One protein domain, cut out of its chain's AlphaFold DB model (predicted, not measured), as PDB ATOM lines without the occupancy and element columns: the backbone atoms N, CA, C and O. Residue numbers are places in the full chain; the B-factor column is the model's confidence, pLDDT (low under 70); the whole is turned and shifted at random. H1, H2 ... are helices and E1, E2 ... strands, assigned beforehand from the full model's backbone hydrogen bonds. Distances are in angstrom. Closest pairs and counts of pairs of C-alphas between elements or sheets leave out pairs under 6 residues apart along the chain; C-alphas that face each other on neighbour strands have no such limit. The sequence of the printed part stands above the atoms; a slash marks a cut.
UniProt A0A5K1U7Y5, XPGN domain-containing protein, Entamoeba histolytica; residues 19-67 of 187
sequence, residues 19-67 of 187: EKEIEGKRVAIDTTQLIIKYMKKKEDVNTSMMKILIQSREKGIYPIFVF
ATOM      1  N   GLU A  19     122.003 104.028  94.763       87.69
ATOM      2  CA  GLU A  19     123.113 104.932  94.471       87.69
ATOM      3  C   GLU A  19     123.889 105.331  95.739       87.69
ATOM      4  O   GLU A  19     125.114 105.443  95.717       87.69
ATOM      5  N   LYS A  20     123.198 105.428  96.879       91.56
ATOM      6  CA  LYS A  20     123.810 105.695  98.185       91.56
ATOM      7  C   LYS A  20     124.776 104.590  98.626       91.56
ATOM      8  O   LYS A  20     125.766 104.868  99.296       91.56
ATOM      9  N   GLU A  21     124.553 103.337  98.221       95.19
ATOM     10  CA  GLU A  21     125.466 102.230  98.549       95.19
ATOM     11  C   GLU A  21     126.821 102.338  97.837       95.19
ATOM     12  O   GLU A  21     127.772 101.638  98.209       95.19
ATOM     13  N   ILE A  22     126.921 103.157  96.787       94.25
ATOM     14  CA  ILE A  22     128.154 103.368  96.020       94.25
ATOM     15  C   ILE A  22     128.761 104.759  96.215       94.25
ATOM     16  O   ILE A  22     129.820 105.042  95.651       94.25
ATOM     17  N   GLU A  23     128.156 105.588  97.063       95.88
ATOM     18  CA  GLU A  23     128.734 106.852  97.507       95.88
ATOM     19  C   GLU A  23     130.101 106.617  98.176       95.88
ATOM     20  O   GLU A  23     130.337 105.625  98.870       95.88
ATOM     21  N   GLY A  24     131.056 107.499  97.897       95.62
ATOM     22  CA  GLY A  24     132.442 107.396  98.344       95.62
ATOM     23  C   GLY A  24     133.286 106.370  97.580       95.62
ATOM     24  O   GLY A  24     134.506 106.329  97.758       95.62
ATOM     25  N   LYS A  25     132.689 105.533  96.718       96.19
ATOM     26  CA  LYS A  25     133.411 104.450  96.034       96.19
ATOM     27  C   LYS A  25     134.045 104.905  94.727       96.19
ATOM     28  O   LYS A  25     133.540 105.761  94.002       96.19
ATOM     29  N   ARG A  26     135.158 104.246  94.395       96.19
ATOM     30  CA  ARG A  26     135.794 104.324  93.077       96.19
ATOM     31  C   ARG A  26     135.168 103.287  92.151       96.19
ATOM     32  O   ARG A  26     135.204 102.099  92.463       96.19
ATOM     33  N   VAL A  27     134.609 103.729  91.028       95.06
ATOM     34  CA  VAL A  27     133.872 102.870  90.090       95.06
ATOM     35  C   VAL A  27     134.581 102.853  88.745       95.06
ATOM     36  O   VAL A  27     134.686 103.878  88.077       95.06
ATOM     37  N   ALA A  28     135.061 101.681  88.333       95.88
ATOM     38  CA  ALA A  28     135.638 101.502  87.009       95.88
ATOM     39  C   ALA A  28     134.537 101.494  85.937       95.88
ATOM     40  O   ALA A  28     133.568 100.739  86.032       95.88
ATOM     41  N   ILE A  29     134.706 102.315  84.905       93.25
ATOM     42  CA  ILE A  29     133.784 102.429  83.776       93.25
ATOM     43  C   ILE A  29     134.476 101.888  82.526       93.25
ATOM     44  O   ILE A  29     135.499 102.425  82.099       93.25
ATOM     45  N   ASP A  30     133.897 100.852  81.914       93.00
ATOM     46  CA  ASP A  30     134.309 100.371  80.590       93.00
ATOM     47  C   ASP A  30     133.976 101.432  79.533       93.00
ATOM     48  O   ASP A  30     132.822 101.621  79.121       93.00
ATOM     49  N   THR A  31     135.011 102.139  79.092       92.06
ATOM     50  CA  THR A  31     134.864 103.279  78.192       92.06
ATOM     51  C   THR A  31     134.607 102.834  76.761       92.06
ATOM     52  O   THR A  31     133.854 103.485  76.038       92.06
ATOM     53  N   THR A  32     135.155 101.696  76.330       86.12
ATOM     54  CA  THR A  32     134.928 101.181  74.973       86.12
ATOM     55  C   THR A  32     133.449 100.886  74.756       86.12
ATOM     56  O   THR A  32     132.871 101.279  73.736       86.12
ATOM     57  N   GLN A  33     132.799 100.253  75.732       85.94
ATOM     58  CA  GLN A  33     131.370  99.981  75.656       85.94
ATOM     59  C   GLN A  33     130.524 101.261  75.751       85.94
ATOM     60  O   GLN A  33     129.497 101.367  75.065       85.94
ATOM     61  N   LEU A  34     130.961 102.232  76.556       89.00
ATOM     62  CA  LEU A  34     130.317 103.534  76.709       89.00
ATOM     63  C   LEU A  34     130.329 104.340  75.399       89.00
ATOM     64  O   LEU A  34     129.274 104.776  74.935       89.00
ATOM     65  N   ILE A  35     131.493 104.456  74.753       87.00
ATOM     66  CA  ILE A  35     131.666 105.135  73.460       87.00
ATOM     67  C   ILE A  35     130.731 104.523  72.414       87.00
ATOM     68  O   ILE A  35     129.963 105.236  71.772       87.00
ATOM     69  N   ILE A  36     130.729 103.192  72.278       84.56
ATOM     70  CA  ILE A  36     129.870 102.495  71.308       84.56
ATOM     71  C   ILE A  36     128.386 102.796  71.566       84.56
ATOM     72  O   ILE A  36     127.617 102.949  70.614       84.56
ATOM     73  N   LYS A  37     127.962 102.862  72.834       87.50
ATOM     74  CA  LYS A  37     126.577 103.188  73.205       87.50
ATOM     75  C   LYS A  37     126.201 104.598  72.744       87.50
ATOM     76  O   LYS A  37     125.149 104.748  72.127       87.50
ATOM     77  N   TYR A  38     127.049 105.591  72.999       88.12
ATOM     78  CA  TYR A  38     126.781 106.984  72.625       88.12
ATOM     79  C   TYR A  38     126.863 107.224  71.119       88.12
ATOM     80  O   TYR A  38     125.955 107.825  70.550       88.12
ATOM     81  N   MET A  39     127.849 106.632  70.440       81.94
ATOM     82  CA  MET A  39     127.943 106.692  68.978       81.94
ATOM     83  C   MET A  39     126.697 106.115  68.299       81.94
ATOM     84  O   MET A  39     126.185 106.697  67.347       81.94
ATOM     85  N   LYS A  40     126.159 104.995  68.803       81.19
ATOM     86  CA  LYS A  40     124.912 104.411  68.277       81.19
ATOM     87  C   LYS A  40     123.698 105.319  68.456       81.19
ATOM     88  O   LYS A  40     122.783 105.252  67.644       81.19
ATOM     89  N   LYS A  41     123.691 106.136  69.506       85.31
ATOM     90  CA  LYS A  41     122.644 107.125  69.778       85.31
ATOM     91  C   LYS A  41     122.876 108.464  69.075       85.31
ATOM     92  O   LYS A  41     122.031 109.340  69.190       85.31
ATOM     93  N   LYS A  42     123.982 108.611  68.332       89.38
ATOM     94  CA  LYS A  42     124.410 109.874  67.710       89.38
ATOM     95  C   LYS A  42     124.611 111.003  68.734       89.38
ATOM     96  O   LYS A  42     124.416 112.170  68.418       89.38
ATOM     97  N   GLU A  43     124.993 110.651  69.958       82.81
ATOM     98  CA  GLU A  43     125.306 111.611  71.018       82.81
ATOM     99  C   GLU A  43     126.806 111.932  71.017       82.81
ATOM    100  O   GLU A  43     127.632 111.065  70.710       82.81
ATOM    101  N   ASP A  44     127.166 113.165  71.389       90.56
ATOM    102  CA  ASP A  44     128.570 113.543  71.555       90.56
ATOM    103  C   ASP A  44     129.191 112.811  72.751       90.56
ATOM    104  O   ASP A  44     128.785 112.974  73.904       90.56
ATOM    105  N   VAL A  45     130.203 111.999  72.459       88.19
ATOM    106  CA  VAL A  45     130.861 111.122  73.430       88.19
ATOM    107  C   VAL A  45     131.547 111.937  74.522       88.19
ATOM    108  O   VAL A  45     131.430 111.591  75.696       88.19
ATOM    109  N   ASN A  46     132.227 113.024  74.150       86.94
ATOM    110  CA  ASN A  46     132.991 113.841  75.089       86.94
ATOM    111  C   ASN A  46     132.061 114.530  76.086       86.94
ATOM    112  O   ASN A  46     132.242 114.398  77.297       86.94
ATOM    113  N   THR A  47     131.012 115.186  75.588       90.94
ATOM    114  CA  THR A  47     129.981 115.810  76.423       90.94
ATOM    115  C   THR A  47     129.329 114.786  77.349       90.94
ATOM    116  O   THR A  47     129.144 115.054  78.536       90.94
ATOM    117  N   SER A  48     129.009 113.593  76.847       90.69
ATOM    118  CA  SER A  48     128.398 112.537  77.658       90.69
ATOM    119  C   SER A  48     129.329 111.996  78.748       90.69
ATOM    120  O   SER A  48     128.886 111.780  79.874       90.69
ATOM    121  N   MET A  49     130.622 111.826  78.461       90.69
ATOM    122  CA  MET A  49     131.613 111.427  79.467       90.69
ATOM    123  C   MET A  49     131.820 112.510  80.533       90.69
ATOM    124  O   MET A  49     131.883 112.187  81.720       90.69
ATOM    125  N   MET A  50     131.850 113.785  80.136       93.50
ATOM    126  CA  MET A  50     131.928 114.911  81.073       93.50
ATOM    127  C   MET A  50     130.699 114.983  81.980       93.50
ATOM    128  O   MET A  50     130.840 115.186  83.183       93.50
ATOM    129  N   LYS A  51     129.500 114.744  81.436       94.56
ATOM    130  CA  LYS A  51     128.270 114.651  82.234       94.56
ATOM    131  C   LYS A  51     128.353 113.541  83.275       94.56
ATOM    132  O   LYS A  51     128.020 113.794  84.424       94.56
ATOM    133  N   ILE A  52     128.841 112.354  82.903       94.75
ATOM    134  CA  ILE A  52     129.049 111.255  83.859       94.75
ATOM    135  C   ILE A  52     130.010 111.686  84.964       94.75
ATOM    136  O   ILE A  52     129.703 111.496  86.134       94.75
ATOM    137  N   LEU A  53     131.143 112.296  84.613       94.56
ATOM    138  CA  LEU A  53     132.128 112.745  85.595       94.56
ATOM    139  C   LEU A  53     131.531 113.742  86.600       94.56
ATOM    140  O   LEU A  53     131.718 113.576  87.805       94.56
ATOM    141  N   ILE A  54     130.803 114.750  86.111       96.00
ATOM    142  CA  ILE A  54     130.168 115.780  86.946       96.00
ATOM    143  C   ILE A  54     129.082 115.153  87.828       96.00
ATOM    144  O   ILE A  54     129.149 115.271  89.048       96.00
ATOM    145  N   GLN A  55     128.148 114.410  87.229       95.62
ATOM    146  CA  GLN A  55     127.025 113.794  87.941       95.62
ATOM    147  C   GLN A  55     127.480 112.754  88.964       95.62
ATOM    148  O   GLN A  55     126.896 112.653  90.034       95.62
ATOM    149  N   SER A  56     128.518 111.966  88.667       94.50
ATOM    150  CA  SER A  56     129.080 111.036  89.648       94.50
ATOM    151  C   SER A  56     129.690 111.792  90.825       94.50
ATOM    152  O   SER A  56     129.439 111.425  91.970       94.50
ATOM    153  N   ARG A  57     130.425 112.879  90.567       93.06
ATOM    154  CA  ARG A  57     131.066 113.671  91.623       93.06
ATOM    155  C   ARG A  57     130.055 114.361  92.536       93.06
ATOM    156  O   ARG A  57     130.253 114.351  93.745       93.06
ATOM    157  N   GLU A  58     128.977 114.909  91.976       95.12
ATOM    158  CA  GLU A  58     127.859 115.494  92.741       95.12
ATOM    159  C   GLU A  58     127.224 114.488  93.709       95.12
ATOM    160  O   GLU A  58     126.689 114.871  94.745       95.12
ATOM    161  N   LYS A  59     127.330 113.197  93.396       94.75
ATOM    162  CA  LYS A  59     126.781 112.089  94.179       94.75
ATOM    163  C   LYS A  59     127.840 111.341  94.992       94.75
ATOM    164  O   LYS A  59     127.609 110.220  95.432       94.75
ATOM    165  N   GLY A  60     129.035 111.918  95.128       95.81
ATOM    166  CA  GLY A  60     130.141 111.329  95.884       95.81
ATOM    167  C   GLY A  60     130.752 110.070  95.259       95.81
ATOM    168  O   GLY A  60     131.508 109.371  95.927       95.81
ATOM    169  N   ILE A  61     130.461 109.760  93.995       96.88
ATOM    170  CA  ILE A  61     131.011 108.611  93.265       96.88
ATOM    171  C   ILE A  61     132.245 109.059  92.476       96.88
ATOM    172  O   ILE A  61     132.228 110.082  91.789       96.88
ATOM    173  N   TYR A  62     133.312 108.261  92.516       95.75
ATOM    174  CA  TYR A  62     134.581 108.562  91.849       95.75
ATOM    175  C   TYR A  62     134.784 107.663  90.617       95.75
ATOM    176  O   TYR A  62     135.305 106.549  90.745       95.75
ATOM    177  N   PRO A  63     134.374 108.094  89.410       95.88
ATOM    178  CA  PRO A  63     134.491 107.271  88.214       95.88
ATOM    179  C   PRO A  63     135.945 107.181  87.735       95.88
ATOM    180  O   PRO A  63     136.670 108.174  87.687       95.88
ATOM    181  N   ILE A  64     136.358 105.983  87.324       95.88
ATOM    182  CA  ILE A  64     137.656 105.703  86.705       95.88
ATOM    183  C   ILE A  64     137.388 105.162  85.305       95.88
ATOM    184  O   ILE A  64     136.936 104.029  85.141       95.88
ATOM    185  N   PHE A  65     137.659 105.971  84.285       94.31
ATOM    186  CA  PHE A  65     137.489 105.561  82.894       94.31
ATOM    187  C   PHE A  65     138.594 104.587  82.486       94.31
ATOM    188  O   PHE A  65     139.775 104.933  82.468       94.31
ATOM    189  N   VAL A  66     138.201 103.360  82.152       93.38
ATOM    190  CA  VAL A  66     139.102 102.305  81.687       93.38
ATOM    191  C   VAL A  66     138.945 102.166  80.182       93.38
ATOM    192  O   VAL A  66     137.838 101.963  79.678       93.38
ATOM    193  N   PHE A  67     140.052 102.293  79.462       87.75
ATOM    194  CA  PHE A  67     140.106 102.114  78.017       87.75
ATOM    195  C   PHE A  67     140.745 100.767  77.696       87.75
ATOM    196  O   PHE A  67     141.778 100.416  78.271       87.75
TER     197      PHE A  67
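Overview. This is residues 19 to 67 of the 187 residues of the protein "XPGN domain-containing protein" of Entamoeba histolytica (UniProt A0A5K1U7Y5). A ribbon of two parallel strands, E1 and E2, and one long helix, H3, make the two long sides of a narrow, elongated frame; H3 runs back past the ribbon on the side of E2, the two closest near their link and spreading from there. Helix H2 closes the wider end, rising from the end of E1 to the start of H3, and the short turn of helix H1 lies off the opposite end, before E1. The printed part has 49 residues, with three named helices and two named strands in the order H1, E1, H2, H3, E2, and its class is mixed, helices and strands. It is only just compact, close to loose, with a radius of gyration of the C-alphas of 11.3 A and spans of 31 by 18 by 14 A.

Along the chain. E1 is residues 26 to 30, 13.2 A from first to last C-alpha, beginning with C-alpha 26 at (135.794, 104.324, 93.077). E2 is residues 62 to 66, 12.8 A long, ending with C-alpha 66 at (139.102, 102.305, 81.687). H3, the longest helix, is residues 45 to 58 and measures 20.0 A, from C-alpha 45 at (130.861, 111.122, 73.430). H2 is residues 31 to 40, 14.1 A long, and H1 is residues 19 to 22.

Arrangement. E1 and E2 are parallel neighbours with 31 degrees between their directions. C-alphas 26 and 62 face each other at 4.6 A, and N 29 and O 64, 2.8 A apart, are within hydrogen-bond range, as are N 66 and O 29 at 2.9 A. E1, H2 with H3, and E2 form a strand-helix-strand unit, two parallel neighbour strands with helices between them, and its crossover is right-handed. The closest C-alphas of H3 and E2 are those of Ser 56 and Tyr 62, 6.4 A apart. The closest of H2 and E2 are those of Thr 31 and Val 66, at 5.6 A. H2 and H3 touch only at the corner by their link, H3 with residues 45 to 48 alone; the closest C-alphas are those of Tyr 38 and Val 45, at 5.9 A. Their lines stand at a steep tilt of 58 degrees, opposite ways. H1 is apart from H2, H3 and E2, and E1 is apart from H3. In H2 and H3 every O i to N i+4 pair is within hydrogen-bond range, while H1 is too short for such a pair.

Size, cuts and confidence. The two C-alphas farthest apart are those of Glu 21 and Lys 42, at 31.8 A. The printed part has no cut, and the four links, H1 to E1, E1 to H2, H2 to H3 and H3 to E2, are tight. The mean pLDDT of the printed part of this model is 91.6, and no printed residue is under 70.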